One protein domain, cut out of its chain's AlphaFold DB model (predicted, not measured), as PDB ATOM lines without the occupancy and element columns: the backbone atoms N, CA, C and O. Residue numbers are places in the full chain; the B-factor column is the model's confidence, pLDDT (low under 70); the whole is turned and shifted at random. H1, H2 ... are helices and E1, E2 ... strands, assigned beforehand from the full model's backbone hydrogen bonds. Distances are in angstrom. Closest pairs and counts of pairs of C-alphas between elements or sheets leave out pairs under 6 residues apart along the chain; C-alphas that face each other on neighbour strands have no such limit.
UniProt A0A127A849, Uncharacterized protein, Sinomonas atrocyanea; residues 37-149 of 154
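This is residues 37 to 149 of the 154 residues of an uncharacterized protein of Sinomonas atrocyanea (UniProt A0A127A849). The long helix H3 runs through the middle, with H1, H4 and H5 packed crosswise on it and H2 packed on H5. The later part of H3 covers one face of a small sheet of three strands at one end of the domain. The printed part has 113 residues, mostly helix, in the order H1 H2 H3 E1 E2 E3 H4 H5; the antiparallel sheet E1 - E2 - E3 is a meander, each strand the neighbour of the one before. It is compact, with a radius of gyration of the C-alphas of 14.0 A, and only just elongated, spanning 44 by 29 by 27 A.

H1, residues 43 to 51, touches the hub H3, residues 78 to 95, about perpendicular at 85 degrees; the closest C-alphas, of Leu 44 and Ile 80, are 6.6 A apart. H2, residues 58 to 70, touches H5, residues 141 to 149, at a steep tilt of 49 degrees, closest at C-alphas Asp 66 and Leu 141, 6.0 A. H3 is on the sheet, over E1, residues 99 to 103, and E2, residues 109 to 113, at a height of 10.3 A. N 100 and O 112 are 2.8 A apart in the hairpin E1 and E2; N 124 and O 111 are 2.8 A apart in the hairpin E2 and E3, residues 122 to 124. H3 touches H4, residues 126 to 134, at C-alphas Ala 85 and Leu 127, 5.1 A, and H5 at Val 88 and Leu 145, 6.7 A, the closest C-alphas of each pair. Every O i to N i+4 pair is within hydrogen-bond range in H1, H3, H4 and H5, and 8 of 9 in H2.

H1 begins at C-alpha 43 (160.052, 182.316, 131.379). H2 is 19.1 A long and H3 26.1 A. H5 ends at C-alpha 149 (154.901, 157.610, 135.353).

The C-alphas farthest apart, of Leu 51 and Lys 119, are 45.5 A apart. The printed part has no cut and no long link. Mean pLDDT of the printed part is 78.9; residues 37 to 41, 103 to 109, 118 to 121 and 137 to 139 are under 70.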
ATOM      1  N   PRO A  37     158.466 176.224 141.674       50.94
ATOM      2  CA  PRO A  37     158.034 177.178 140.678       50.94
ATOM      3  C   PRO A  37     156.781 176.664 139.960       50.94
ATOM      4  O   PRO A  37     156.837 175.672 139.262       50.94
ATOM      5  N   ARG A  38     155.644 177.347 140.113       54.09
ATOM      6  CA  ARG A  38     154.395 176.995 139.413       54.09
ATOM      7  C   ARG A  38     154.476 177.350 137.926       54.09
ATOM      8  O   ARG A  38     155.246 178.244 137.557       54.09
ATOM      9  N   ILE A  39     153.594 176.771 137.103       49.00
ATOM     10  CA  ILE A  39     153.325 177.206 135.717       49.00
ATOM     11  C   ILE A  39     153.288 178.747 135.651       49.00
ATOM     12  O   ILE A  39     152.455 179.390 136.291       49.00
ATOM     13  N   GLY A  40     154.223 179.336 134.897       51.34
ATOM     14  CA  GLY A  40     154.544 180.773 134.937       51.34
ATOM     15  C   GLY A  40     155.987 181.078 135.360       51.34
ATOM     16  O   GLY A  40     156.477 182.176 135.117       51.34
ATOM     17  N   SER A  41     156.685 180.095 135.928       65.62
ATOM     18  CA  SER A  41     158.068 180.223 136.404       65.62
ATOM     19  C   SER A  41     159.125 179.729 135.406       65.62
ATOM     20  O   SER A  41     160.312 179.713 135.725       65.62
ATOM     21  N   TYR A  42     158.687 179.350 134.203       82.62
ATOM     22  CA  TYR A  42     159.502 178.911 133.066       82.62
ATOM     23  C   TYR A  42     159.476 180.010 132.000       82.62
ATOM     24  O   TYR A  42     158.668 179.939 131.071       82.62
ATOM     25  N   PRO A  43     160.225 181.113 132.185       81.62
ATOM     26  CA  PRO A  43     160.052 182.316 131.379       81.62
ATOM     27  C   PRO A  43     160.279 182.079 129.885       81.62
ATOM     28  O   PRO A  43     159.582 182.700 129.087       81.62
ATOM     29  N   LEU A  44     161.194 181.189 129.490       85.38
ATOM     30  CA  LEU A  44     161.460 180.911 128.078       85.38
ATOM     31  C   LEU A  44     160.319 180.108 127.445       85.38
ATOM     32  O   LEU A  44     159.832 180.485 126.378       85.38
ATOM     33  N   LEU A  45     159.840 179.056 128.115       85.75
ATOM     34  CA  LEU A  45     158.702 178.264 127.638       85.75
ATOM     35  C   LEU A  45     157.409 179.087 127.611       85.75
ATOM     36  O   LEU A  45     156.668 179.045 126.630       85.75
ATOM     37  N   VAL A  46     157.158 179.884 128.652       86.06
ATOM     38  CA  VAL A  46     155.982 180.762 128.747       86.06
ATOM     39  C   VAL A  46     156.018 181.842 127.670       86.06
ATOM     40  O   VAL A  46     155.005 182.080 127.013       86.06
ATOM     41  N   GLN A  47     157.170 182.485 127.458       86.12
ATOM     42  CA  GLN A  47     157.321 183.488 126.407       86.12
ATOM     43  C   GLN A  47     157.102 182.873 125.025       86.12
ATOM     44  O   GLN A  47     156.384 183.456 124.212       86.12
ATOM     45  N   TRP A  48     157.685 181.702 124.761       89.88
ATOM     46  CA  TRP A  48     157.466 180.992 123.506       89.88
ATOM     47  C   TRP A  48     155.981 180.660 123.310       89.88
ATOM     48  O   TRP A  48     155.394 181.060 122.309       89.88
ATOM     49  N   ALA A  49     155.318 180.045 124.292       88.94
ATOM     50  CA  ALA A  49     153.903 179.692 124.173       88.94
ATOM     51  C   ALA A  49     153.012 180.921 123.927       88.94
ATOM     52  O   ALA A  49     152.116 180.878 123.081       88.94
ATOM     53  N   ALA A  50     153.302 182.042 124.595       87.75
ATOM     54  CA  ALA A  50     152.586 183.299 124.400       87.75
ATOM     55  C   ALA A  50     152.728 183.851 122.970       87.75
ATOM     56  O   ALA A  50     151.738 184.309 122.399       87.75
ATOM     57  N   LEU A  51     153.920 183.773 122.365       90.50
ATOM     58  CA  LEU A  51     154.153 184.207 120.977       90.50
ATOM     59  C   LEU A  51     153.345 183.396 119.957       90.50
ATOM     60  O   LEU A  51     153.021 183.908 118.886       90.50
ATOM     61  N   HIS A  52     153.002 182.156 120.298       87.19
ATOM     62  CA  HIS A  52     152.255 181.244 119.439       87.19
ATOM     63  C   HIS A  52     150.766 181.126 119.817       87.19
ATOM     64  O   HIS A  52     150.032 180.378 119.173       87.19
ATOM     65  N   GLY A  53     150.294 181.866 120.830       88.25
ATOM     66  CA  GLY A  53     148.905 181.802 121.301       88.25
ATOM     67  C   GLY A  53     148.529 180.451 121.923       88.25
ATOM     68  O   GLY A  53     147.383 180.021 121.807       88.25
ATOM     69  N   LEU A  54     149.493 179.766 122.545       87.56
ATOM     70  CA  LEU A  54     149.355 178.411 123.081       87.56
ATOM     71  C   LEU A  54     149.265 178.409 124.615       87.56
ATOM     72  O   LEU A  54     149.749 179.316 125.290       87.56
ATOM     73  N   SER A  55     148.665 177.351 125.164       84.44
ATOM     74  CA  SER A  55     148.614 177.070 126.603       84.44
ATOM     75  C   SER A  55     149.542 175.904 126.937       84.44
ATOM     76  O   SER A  55     149.505 174.880 126.262       84.44
ATOM     77  N   LEU A  56     150.340 176.042 127.998       83.81
ATOM     78  CA  LEU A  56     151.214 174.987 128.531       83.81
ATOM     79  C   LEU A  56     150.619 174.347 129.793       83.81
ATOM     80  O   LEU A  56     151.315 174.170 130.781       83.81
ATOM     81  N   ARG A  57     149.308 174.105 129.840       80.44
ATOM     82  CA  ARG A  57     148.674 173.478 131.013       80.44
ATOM     83  C   ARG A  57     148.313 172.031 130.715       80.44
ATOM     84  O   ARG A  57     147.699 171.768 129.685       80.44
ATOM     85  N   GLY A  58     148.628 171.135 131.650       72.50
ATOM     86  CA  GLY A  58     148.255 169.722 131.586       72.50
ATOM     87  C   GLY A  58     148.770 169.002 130.334       72.50
ATOM     88  O   GLY A  58     149.815 169.348 129.778       72.50
ATOM     89  N   ALA A  59     148.010 168.001 129.884       72.06
ATOM     90  CA  ALA A  59     148.361 167.151 128.745       72.06
ATOM     91  C   ALA A  59     148.511 167.924 127.420       72.06
ATOM     92  O   ALA A  59     149.436 167.646 126.660       72.06
ATOM     93  N   ASP A  60     147.679 168.944 127.178       79.75
ATOM     94  CA  ASP A  60     147.741 169.766 125.960       79.75
ATOM     95  C   ASP A  60     149.102 170.466 125.813       79.75
ATOM     96  O   ASP A  60     149.642 170.590 124.713       79.75
ATOM     97  N   GLY A  61     149.693 170.895 126.933       85.56
ATOM     98  CA  GLY A  61     151.012 171.520 126.931       85.56
ATOM     99  C   GLY A  61     152.137 170.548 126.563       85.56
ATOM    100  O   GLY A  61     153.106 170.958 125.927       85.56
ATOM    101  N   VAL A  62     151.994 169.261 126.901       87.62
ATOM    102  CA  VAL A  62     152.955 168.208 126.523       87.62
ATOM    103  C   VAL A  62     152.952 168.012 125.014       87.62
ATOM    104  O   VAL A  62     154.007 168.114 124.393       87.62
ATOM    105  N   GLU A  63     151.777 167.800 124.415       87.06
ATOM    106  CA  GLU A  63     151.657 167.603 122.964       87.06
ATOM    107  C   GLU A  63     152.164 168.817 122.177       87.06
ATOM    108  O   GLU A  63     152.842 168.676 121.155       87.06
ATOM    109  N   VAL A  64     151.863 170.025 122.663       89.31
ATOM    110  CA  VAL A  64     152.337 171.275 122.063       89.31
ATOM    111  C   VAL A  64     153.862 171.361 122.071       89.31
ATOM    112  O   VAL A  64     154.452 171.667 121.030       89.31
ATOM    113  N   LEU A  65     154.495 171.105 123.218       88.56
ATOM    114  CA  LEU A  65     155.949 171.172 123.348       88.56
ATOM    115  C   LEU A  65     156.630 170.068 122.542       88.56
ATOM    116  O   LEU A  65     157.601 170.352 121.844       88.56
ATOM    117  N   ASP A  66     156.090 168.852 122.550       89.38
ATOM    118  CA  ASP A  66     156.619 167.747 121.751       89.38
ATOM    119  C   ASP A  66     156.612 168.061 120.266       89.38
ATOM    120  O   ASP A  66     157.646 167.962 119.602       89.38
ATOM    121  N   ARG A  67     155.477 168.536 119.747       88.50
ATOM    122  CA  ARG A  67     155.382 168.956 118.349       88.50
ATOM    123  C   ARG A  67     156.395 170.055 118.032       88.50
ATOM    124  O   ARG A  67     157.065 169.976 117.004       88.50
ATOM    125  N   ALA A  68     156.524 171.059 118.898       88.88
ATOM    126  CA  ALA A  68     157.449 172.168 118.690       88.88
ATOM    127  C   ALA A  68     158.918 171.714 118.671       88.88
ATOM    128  O   ALA A  68     159.709 172.196 117.858       88.88
ATOM    129  N   ILE A  69     159.284 170.752 119.518       85.88
ATOM    130  CA  ILE A  69     160.626 170.161 119.559       85.88
ATOM    131  C   ILE A  69     160.879 169.316 118.311       85.88
ATOM    132  O   ILE A  69     161.901 169.490 117.645       85.88
ATOM    133  N   THR A  70     159.940 168.437 117.948       84.88
ATOM    134  CA  THR A  70     160.037 167.594 116.747       84.88
ATOM    135  C   THR A  70     160.166 168.436 115.477       84.88
ATOM    136  O   THR A  70     161.007 168.148 114.625       84.88
ATOM    137  N   ASN A  71     159.394 169.520 115.375       87.44
ATOM    138  CA  ASN A  71     159.437 170.451 114.248       87.44
ATOM    139  C   ASN A  71     160.638 171.408 114.284       87.44
ATOM    140  O   ASN A  71     160.825 172.177 113.341       87.44
ATOM    141  N   ARG A  72     161.461 171.364 115.341       85.19
ATOM    142  CA  ARG A  72     162.586 172.285 115.584       85.19
ATOM    143  C   ARG A  72     162.169 173.758 115.687       85.19
ATOM    144  O   ARG A  72     162.970 174.647 115.413       85.19
ATOM    145  N   GLU A  73     160.929 174.015 116.094       88.94
ATOM    146  CA  GLU A  73     160.438 175.351 116.461       88.94
ATOM    147  C   GLU A  73     161.044 175.802 117.798       88.94
ATOM    148  O   GLU A  73     161.287 176.990 118.004       88.94
ATOM    149  N   ILE A  74     161.338 174.838 118.679       85.00
ATOM    150  CA  ILE A  74     162.101 175.022 119.913       85.00
ATOM    151  C   ILE A  74     163.362 174.167 119.834       85.00
ATOM    152  O   ILE A  74     163.298 172.957 119.614       85.00
ATOM    153  N   GLN A  75     164.514 174.787 120.070       82.81
ATOM    154  CA  GLN A  75     165.755 174.058 120.292       82.81
ATOM    155  C   GLN A  75     165.909 173.775 121.789       82.81
ATOM    156  O   GLN A  75     165.922 174.693 122.602       82.81
ATOM    157  N   ILE A  76     166.038 172.499 122.153       78.50
ATOM    158  CA  ILE A  76     166.248 172.084 123.543       78.50
ATOM    159  C   ILE A  76     167.740 172.195 123.868       78.50
ATOM    160  O   ILE A  76     168.502 171.241 123.730       78.50
ATOM    161  N   ASP A  77     168.170 173.393 124.252       80.69
ATOM    162  CA  ASP A  77     169.521 173.678 124.737       80.69
ATOM    163  C   ASP A  77     169.513 174.105 126.212       80.69
ATOM    164  O   ASP A  77     168.453 174.218 126.817       80.69
ATOM    165  N   GLY A  78     170.698 174.278 126.810       78.50
ATOM    166  CA  GLY A  78     170.912 174.407 128.261       78.50
ATOM    167  C   GLY A  78     169.747 175.017 129.065       78.50
ATOM    168  O   GLY A  78     169.131 174.286 129.839       78.50
ATOM    169  N   PRO A  79     169.418 176.315 128.897       82.00
ATOM    170  CA  PRO A  79     168.344 176.964 129.652       82.00
ATOM    171  C   PRO A  79     166.943 176.401 129.369       82.00
ATOM    172  O   PRO A  79     166.177 176.184 130.304       82.00
ATOM    173  N   ILE A  80     166.612 176.129 128.104       83.00
ATOM    174  CA  ILE A  80     165.294 175.603 127.717       83.00
ATOM    175  C   ILE A  80     165.131 174.161 128.211       83.00
ATOM    176  O   ILE A  80     164.070 173.788 128.697       83.00
ATOM    177  N   MET A  81     166.191 173.356 128.157       84.56
ATOM    178  CA  MET A  81     166.204 171.987 128.669       84.56
ATOM    179  C   MET A  81     165.941 171.945 130.176       84.56
ATOM    180  O   MET A  81     165.204 171.078 130.638       84.56
ATOM    181  N   ALA A  82     166.502 172.889 130.938       82.69
ATOM    182  CA  ALA A  82     166.210 173.017 132.362       82.69
ATOM    183  C   ALA A  82     164.735 173.367 132.607       82.69
ATOM    184  O   ALA A  82     164.086 172.724 133.425       82.69
ATOM    185  N   GLU A  83     164.179 174.328 131.865       86.88
ATOM    186  CA  GLU A  83     162.757 174.674 131.970       86.88
ATOM    187  C   GLU A  83     161.829 173.516 131.582       86.88
ATOM    188  O   GLU A  83     160.825 173.293 132.253       86.88
ATOM    189  N   VAL A  84     162.182 172.729 130.562       86.81
ATOM    190  CA  VAL A  84     161.435 171.515 130.196       86.81
ATOM    191  C   VAL A  84     161.523 170.458 131.294       86.81
ATOM    192  O   VAL A  84     160.520 169.811 131.590       86.81
ATOM    193  N   ALA A  85     162.682 170.295 131.936       85.00
ATOM    194  CA  ALA A  85     162.829 169.369 133.055       85.00
ATOM    195  C   ALA A  85     161.917 169.748 134.232       85.00
ATOM    196  O   ALA A  85     161.250 168.883 134.796       85.00
ATOM    197  N   TYR A  86     161.855 171.038 134.567       84.88
ATOM    198  CA  TYR A  86     160.955 171.524 135.607       84.88
ATOM    199  C   TYR A  86     159.483 171.372 135.216       84.88
ATOM    200  O   TYR A  86     158.694 170.875 136.013       84.88
ATOM    201  N   TYR A  87     159.130 171.697 133.970       87.44
ATOM    202  CA  TYR A  87     157.781 171.501 133.445       87.44
ATOM    203  C   TYR A  87     157.312 170.041 133.568       87.44
ATOM    204  O   TYR A  87     156.201 169.782 134.024       87.44
ATOM    205  N   VAL A  88     158.169 169.075 133.218       86.75
ATOM    206  CA  VAL A  88     157.879 167.641 133.385       86.75
ATOM    207  C   VAL A  88     157.686 167.279 134.858       86.75
ATOM    208  O   VAL A  88     156.748 166.555 135.182       86.75
ATOM    209  N   GLY A  89     158.543 167.775 135.755       86.56
ATOM    210  CA  GLY A  89     158.418 167.482 137.185       86.56
ATOM    211  C   GLY A  89     157.154 168.070 137.815       86.56
ATOM    212  O   GLY A  89     156.508 167.394 138.611       86.56
ATOM    213  N   ASP A  90     156.740 169.267 137.400       86.12
ATOM    214  CA  ASP A  90     155.465 169.855 137.821       86.12
ATOM    215  C   ASP A  90     154.270 169.021 137.383       86.12
ATOM    216  O   ASP A  90     153.395 168.750 138.200       86.12
ATOM    217  N   LEU A  91     154.244 168.566 136.127       86.56
ATOM    218  CA  LEU A  91     153.171 167.694 135.650       86.56
ATOM    219  C   LEU A  91     153.099 166.394 136.459       86.56
ATOM    220  O   LEU A  91     152.010 165.962 136.822       86.56
ATOM    221  N   LEU A  92     154.245 165.794 136.795       85.38
ATOM    222  CA  LEU A  92     154.287 164.594 137.637       85.38
ATOM    223  C   LEU A  92     153.708 164.855 139.036       85.38
ATOM    224  O   LEU A  92     152.917 164.049 139.524       85.38
ATOM    225  N   CYS A  93     154.060 165.987 139.654       84.25
ATOM    226  CA  CYS A  93     153.523 166.411 140.950       84.25
ATOM    227  C   CYS A  93     152.025 166.754 140.911       84.25
ATOM    228  O   CYS A  93     151.315 166.485 141.878       84.25
ATOM    229  N   GLU A  94     151.537 167.364 139.827       83.75
ATOM    230  CA  GLU A  94     150.114 167.678 139.648       83.75
ATOM    231  C   GLU A  94     149.274 166.410 139.431       83.75
ATOM    232  O   GLU A  94     148.147 166.322 139.920       83.75
ATOM    233  N   GLU A  95     149.813 165.423 138.712       83.00
ATOM    234  CA  GLU A  95     149.093 164.204 138.336       83.00
ATOM    235  C   GLU A  95     149.100 163.117 139.417       83.00
ATOM    236  O   GLU A  95     148.124 162.372 139.528       83.00
ATOM    237  N   GLN A  96     150.181 162.987 140.195       79.62
ATOM    238  CA  GLN A  96     150.303 161.947 141.220       79.62
ATOM    239  C   GLN A  96     150.877 162.521 142.516       79.62
ATOM    240  O   GLN A  96     151.960 163.100 142.546       79.62
ATOM    241  N   SER A  97     150.197 162.261 143.635       79.56
ATOM    242  CA  SER A  97     150.606 162.744 144.961       79.56
ATOM    243  C   SER A  97     151.901 162.119 145.501       79.56
ATOM    244  O   SER A  97     152.391 162.543 146.551       79.56
ATOM    245  N   SER A  98     152.420 161.089 144.828       82.88
ATOM    246  CA  SER A  98     153.684 160.420 145.142       82.88
ATOM    247  C   SER A  98     154.904 161.218 144.681       82.88
ATOM    248  O   SER A  98     155.985 161.045 145.231       82.88
ATOM    249  N   TRP A  99     154.757 162.116 143.705       85.75
ATOM    250  CA  TRP A  99     155.850 162.969 143.249       85.75
ATOM    251  C   TRP A  99     155.901 164.263 144.047       85.75
ATOM    252  O   TRP A  99     154.895 164.954 144.216       85.75
ATOM    253  N   ARG A 100     157.092 164.629 144.518       82.38
ATOM    254  CA  ARG A 100     157.320 165.857 145.280       82.38
ATOM    255  C   ARG A 100     158.631 166.493 144.893       82.38
ATOM    256  O   ARG A 100     159.643 165.819 144.741       82.38
ATOM    257  N   TRP A 101     158.635 167.811 144.839       82.06
ATOM    258  CA  TRP A 101     159.879 168.543 144.757       82.06
ATOM    259  C   TRP A 101     160.490 168.757 146.138       82.06
ATOM    260  O   TRP A 101     159.835 169.189 147.090       82.06
ATOM    261  N   ASN A 102     161.782 168.484 146.219       77.06
ATOM    262  CA  ASN A 102     162.613 168.752 147.377       77.06
ATOM    263  C   ASN A 102     163.813 169.598 146.953       77.06
ATOM    264  O   ASN A 102     164.052 169.822 145.768       77.06
ATOM    265  N   VAL A 103     164.587 170.054 147.929       67.69
ATOM    266  CA  VAL A 103     165.953 170.529 147.698       67.69
ATOM    267  C   VAL A 103     166.952 169.526 148.245       67.69
ATOM    268  O   VAL A 103     166.716 168.940 149.302       67.69
ATOM    269  N   ASP A 104     168.050 169.327 147.523       65.44
ATOM    270  CA  ASP A 104     169.183 168.541 148.003       65.44
ATOM    271  C   ASP A 104     170.042 169.322 149.019       65.44
ATOM    272  O   ASP A 104     169.771 170.479 149.360       65.44
ATOM    273  N   ALA A 105     171.123 168.696 149.494       64.88
ATOM    274  CA  ALA A 105     172.044 169.285 150.469       64.88
ATOM    275  C   ALA A 105     172.768 170.557 149.971       64.88
ATOM    276  O   ALA A 105     173.352 171.287 150.775       64.88
ATOM    277  N   TRP A 106     172.738 170.831 148.665       60.72
ATOM    278  CA  TRP A 106     173.295 172.034 148.046       60.72
ATOM    279  C   TRP A 106     172.222 173.074 147.708       60.72
ATOM    280  O   TRP A 106     172.546 174.132 147.164       60.72
ATOM    281  N   GLY A 107     170.960 172.811 148.058       61.56
ATOM    282  CA  GLY A 107     169.833 173.693 147.779       61.56
ATOM    283  C   GLY A 107     169.334 173.611 146.336       61.56
ATOM    284  O   GLY A 107     168.617 174.514 145.905       61.56
ATOM    285  N   LEU A 108     169.720 172.578 145.578       65.88
ATOM    286  CA  LEU A 108     169.246 172.386 144.211       65.88
ATOM    287  C   LEU A 108     167.908 171.637 144.215       65.88
ATOM    288  O   LEU A 108     167.763 170.667 144.960       65.88
ATOM    289  N   PRO A 109     166.931 172.062 143.393       66.69
ATOM    290  CA  PRO A 109     165.654 171.376 143.284       66.69
ATOM    291  C   PRO A 109     165.845 169.977 142.689       66.69
ATOM    292  O   PRO A 109     166.441 169.815 141.625       66.69
ATOM    293  N   VAL A 110     165.300 168.976 143.372       73.94
ATOM    294  CA  VAL A 110     165.289 167.576 142.949       73.94
ATOM    295  C   VAL A 110     163.872 167.034 143.021       73.94
ATOM    296  O   VAL A 110     163.118 167.366 143.940       73.94
ATOM    297  N   LEU A 111     163.503 166.197 142.055       81.44
ATOM    298  CA  LEU A 111     162.216 165.522 142.081       81.44
ATOM    299  C   LEU A 111     162.357 164.212 142.857       81.44
ATOM    300  O   LEU A 111     163.295 163.452 142.631       81.44
ATOM    301  N   VAL A 112     161.443 163.958 143.785       80.12
ATOM    302  CA  VAL A 112     161.440 162.773 144.640       80.12
ATOM    303  C   VAL A 112     160.143 162.002 144.449       80.12
ATOM    304  O   VAL A 112     159.063 162.588 144.469       80.12
ATOM    305  N   LEU A 113     160.271 160.691 144.272       78.50
ATOM    306  CA  LEU A 113     159.170 159.739 144.262       78.50
ATOM    307  C   LEU A 113     159.057 159.100 145.646       78.50
ATOM    308  O   LEU A 113     159.952 158.380 146.087       78.50
ATOM    309  N   ASP A 114     157.945 159.366 146.317       77.75
ATOM    310  CA  ASP A 114     157.585 158.808 147.613       77.75
ATOM    311  C   ASP A 114     156.373 157.886 147.435       77.75
ATOM    312  O   ASP A 114     155.266 158.335 147.121       77.75
ATOM    313  N   ARG A 115     156.592 156.576 147.566       75.19
ATOM    314  CA  ARG A 115     155.542 155.557 147.457       75.19
ATOM    315  C   ARG A 115     155.592 154.633 148.663       75.19
ATOM    316  O   ARG A 115     156.669 154.289 149.138       75.19
ATOM    317  N   GLU A 116     154.423 154.174 149.102       72.56
ATOM    318  CA  GLU A 116     154.291 153.278 150.260       72.56
ATOM    319  C   GLU A 116     155.016 151.934 150.080       72.56
ATOM    320  O   GLU A 116     155.407 151.305 151.062       72.56
ATOM    321  N   ASP A 117     155.201 151.480 148.836       72.38
ATOM    322  CA  ASP A 117     155.902 150.238 148.502       72.38
ATOM    323  C   ASP A 117     157.430 150.384 148.443       72.38
ATOM    324  O   ASP A 117     158.145 149.377 148.417       72.38
ATOM    325  N   LEU A 118     157.949 151.613 148.475       64.56
ATOM    326  CA  LEU A 118     159.381 151.882 148.505       64.56
ATOM    327  C   LEU A 118     159.882 151.953 149.952       64.56
ATOM    328  O   LEU A 118     159.320 152.629 150.808       64.56
ATOM    329  N   LYS A 119     161.004 151.276 150.232       58.91
ATOM    330  CA  LYS A 119     161.667 151.344 151.550       58.91
ATOM    331  C   LYS A 119     162.295 152.714 151.833       58.91
ATOM    332  O   LYS A 119     162.595 153.014 152.984       58.91
ATOM    333  N   SER A 120     162.532 153.503 150.789       63.41
ATOM    334  CA  SER A 120     163.104 154.844 150.851       63.41
ATOM    335  C   SER A 120     162.637 155.666 149.647       63.41
ATOM    336  O   SER A 120     162.532 155.088 148.563       63.41
ATOM    337  N   PRO A 121     162.437 156.988 149.789       67.69
ATOM    338  CA  PRO A 121     162.126 157.856 148.658       67.69
ATOM    339  C   PRO A 121     163.222 157.808 147.588       67.69
ATOM    340  O   PRO A 121     164.414 157.816 147.905       67.69
ATOM    341  N   GLU A 122     162.823 157.790 146.319       74.25
ATOM    342  CA  GLU A 122     163.748 157.791 145.185       74.25
ATOM    343  C   GLU A 122     163.950 159.203 144.644       74.25
ATOM    344  O   GLU A 122     162.988 159.935 144.425       74.25
ATOM    345  N   VAL A 123     165.201 159.584 144.385       75.50
ATOM    346  CA  VAL A 123     165.551 160.892 143.817       75.50
ATOM    347  C   VAL A 123     165.758 160.761 142.312       75.50
ATOM    348  O   VAL A 123     166.551 159.938 141.855       75.50
ATOM    349  N   TRP A 124     165.092 161.618 141.546       77.44
ATOM    350  CA  TRP A 124     165.070 161.577 140.090       77.44
ATOM    351  C   TRP A 124     165.631 162.859 139.468       77.44
ATOM    352  O   TRP A 124     165.190 163.976 139.741       77.44
ATOM    353  N   ASP A 125     166.607 162.675 138.575       75.00
ATOM    354  CA  ASP A 125     167.254 163.739 137.799       75.00
ATOM    355  C   ASP A 125     166.656 163.803 136.382       75.00
ATOM    356  O   ASP A 125     167.168 163.185 135.437       75.00
ATOM    357  N   ILE A 126     165.547 164.539 136.233       77.50
ATOM    358  CA  ILE A 126     164.861 164.716 134.941       77.50
ATOM    359  C   ILE A 126     165.778 165.407 133.928       77.50
ATOM    360  O   ILE A 126     165.843 164.998 132.769       77.50
ATOM    361  N   LEU A 127     166.524 166.428 134.352       79.19
ATOM    362  CA  LEU A 127     167.435 167.158 133.471       79.19
ATOM    363  C   LEU A 127     168.531 166.231 132.928       79.19
ATOM    364  O   LEU A 127     168.806 166.213 131.726       79.19
ATOM    365  N   GLY A 128     169.125 165.419 133.802       77.12
ATOM    366  CA  GLY A 128     170.096 164.400 133.428       77.12
ATOM    367  C   GLY A 128     169.512 163.363 132.467       77.12
ATOM    368  O   GLY A 128     170.187 162.975 131.510       77.12
ATOM    369  N   PHE A 129     168.261 162.938 132.676       80.06
ATOM    370  CA  PHE A 129     167.553 162.049 131.752       80.06
ATOM    371  C   PHE A 129     167.384 162.682 130.363       80.06
ATOM    372  O   PHE A 129     167.803 162.086 129.367       80.06
ATOM    373  N   LEU A 130     166.835 163.900 130.298       77.75
ATOM    374  CA  LEU A 130     166.592 164.614 129.042       77.75
ATOM    375  C   LEU A 130     167.889 164.848 128.266       77.75
ATOM    376  O   LEU A 130     167.933 164.619 127.059       77.75
ATOM    377  N   ARG A 131     168.973 165.211 128.958       79.56
ATOM    378  CA  ARG A 131     170.288 165.406 128.339       79.56
ATOM    379  C   ARG A 131     170.832 164.122 127.715       79.56
ATOM    380  O   ARG A 131     171.207 164.133 126.546       79.56
ATOM    381  N   ARG A 132     170.838 163.008 128.462       79.94
ATOM    382  CA  ARG A 132     171.325 161.707 127.955       79.94
ATOM    383  C   ARG A 132     170.563 161.266 126.712       79.94
ATOM    384  O   ARG A 132     171.154 160.729 125.783       79.94
ATOM    385  N   ARG A 133     169.252 161.491 126.699       76.62
ATOM    386  CA  ARG A 133     168.397 161.142 125.566       76.62
ATOM    387  C   ARG A 133     168.552 162.116 124.394       76.62
ATOM    388  O   ARG A 133     168.517 161.678 123.249       76.62
ATOM    389  N   SER A 134     168.778 163.407 124.647       75.75
ATOM    390  CA  SER A 134     169.098 164.393 123.604       75.75
ATOM    391  C   SER A 134     170.344 163.986 122.822       75.75
ATOM    392  O   SER A 134     170.340 164.056 121.596       75.75
ATOM    393  N   ASP A 135     171.365 163.474 123.512       74.44
ATOM    394  CA  ASP A 135     172.587 162.959 122.884       74.44
ATOM    395  C   ASP A 135     172.343 161.680 122.044       74.44
ATOM    396  O   ASP A 135     173.165 161.330 121.198       74.44
ATOM    397  N   GLN A 136     171.216 160.984 122.251       74.12
ATOM    398  CA  GLN A 136     170.856 159.711 121.604       74.12
ATOM    399  C   GLN A 136     169.774 159.829 120.515       74.12
ATOM    400  O   GLN A 136     169.480 158.829 119.862       74.12
ATOM    401  N   GLY A 137     169.185 161.011 120.297       65.62
ATOM    402  CA  GLY A 137     168.124 161.202 119.293       65.62
ATOM    403  C   GLY A 137     166.921 162.052 119.716       65.62
ATOM    404  O   GLY A 137     165.952 162.083 118.966       65.62
ATOM    405  N   SER A 138     167.009 162.765 120.848       60.41
ATOM    406  CA  SER A 138     165.949 163.555 121.510       60.41
ATOM    407  C   SER A 138     164.760 162.729 122.008       60.41
ATOM    408  O   SER A 138     164.018 162.187 121.195       60.41
ATOM    409  N   PRO A 139     164.520 162.661 123.334       63.75
ATOM    410  CA  PRO A 139     163.282 162.093 123.841       63.75
ATOM    411  C   PRO A 139     162.143 163.082 123.587       63.75
ATOM    412  O   PRO A 139     162.343 164.301 123.636       63.75
ATOM    413  N   THR A 140     160.937 162.567 123.393       78.62
ATOM    414  CA  THR A 140     159.737 163.391 123.561       78.62
ATOM    415  C   THR A 140     159.470 163.595 125.061       78.62
ATOM    416  O   THR A 140     159.829 162.763 125.899       78.62
ATOM    417  N   LEU A 141     158.860 164.712 125.449       84.31
ATOM    418  CA  LEU A 141     158.289 164.922 126.776       84.31
ATOM    419  C   LEU A 141     157.288 163.813 127.108       84.31
ATOM    420  O   LEU A 141     157.260 163.370 128.253       84.31
ATOM    421  N   ALA A 142     156.514 163.327 126.133       83.38
ATOM    422  CA  ALA A 142     155.649 162.169 126.318       83.38
ATOM    423  C   ALA A 142     156.433 160.913 126.740       83.38
ATOM    424  O   ALA A 142     156.013 160.220 127.667       83.38
ATOM    425  N   GLU A 143     157.588 160.634 126.128       81.25
ATOM    426  CA  GLU A 143     158.476 159.536 126.538       81.25
ATOM    427  C   GLU A 143     159.071 159.757 127.929       81.25
ATOM    428  O   GLU A 143     159.151 158.812 128.715       81.25
ATOM    429  N   ALA A 144     159.475 160.989 128.253       83.19
ATOM    430  CA  ALA A 144     159.966 161.324 129.586       83.19
ATOM    431  C   ALA A 144     158.875 161.080 130.639       83.19
ATOM    432  O   ALA A 144     159.093 160.340 131.595       83.19
ATOM    433  N   LEU A 145     157.672 161.616 130.429       85.88
ATOM    434  CA  LEU A 145     156.530 161.398 131.312       85.88
ATOM    435  C   LEU A 145     156.167 159.917 131.406       85.88
ATOM    436  O   LEU A 145     155.925 159.439 132.504       85.88
ATOM    437  N   ALA A 146     156.163 159.170 130.302       84.12
ATOM    438  CA  ALA A 146     155.905 157.733 130.330       84.12
ATOM    439  C   ALA A 146     156.964 156.971 131.144       84.12
ATOM    440  O   ALA A 146     156.606 156.088 131.919       84.12
ATOM    441  N   HIS A 147     158.244 157.337 131.018       82.12
ATOM    442  CA  HIS A 147     159.332 156.742 131.794       82.12
ATOM    443  C   HIS A 147     159.137 156.955 133.301       82.12
ATOM    444  O   HIS A 147     159.206 155.994 134.064       82.12
ATOM    445  N   PHE A 148     158.837 158.186 133.725       79.75
ATOM    446  CA  PHE A 148     158.671 158.499 135.146       79.75
ATOM    447  C   PHE A 148     157.320 158.019 135.702       79.75
ATOM    448  O   PHE A 148     157.280 157.438 136.779       79.75
ATOM    449  N   ARG A 149     156.215 158.159 134.957       79.19
ATOM    450  CA  ARG A 149     154.901 157.610 135.353       79.19
ATOM    451  C   ARG A 149     154.924 156.090 135.469       79.19
ATOM    452  O   ARG A 149     154.207 155.545 136.301       79.19
TER     453      ARG A 149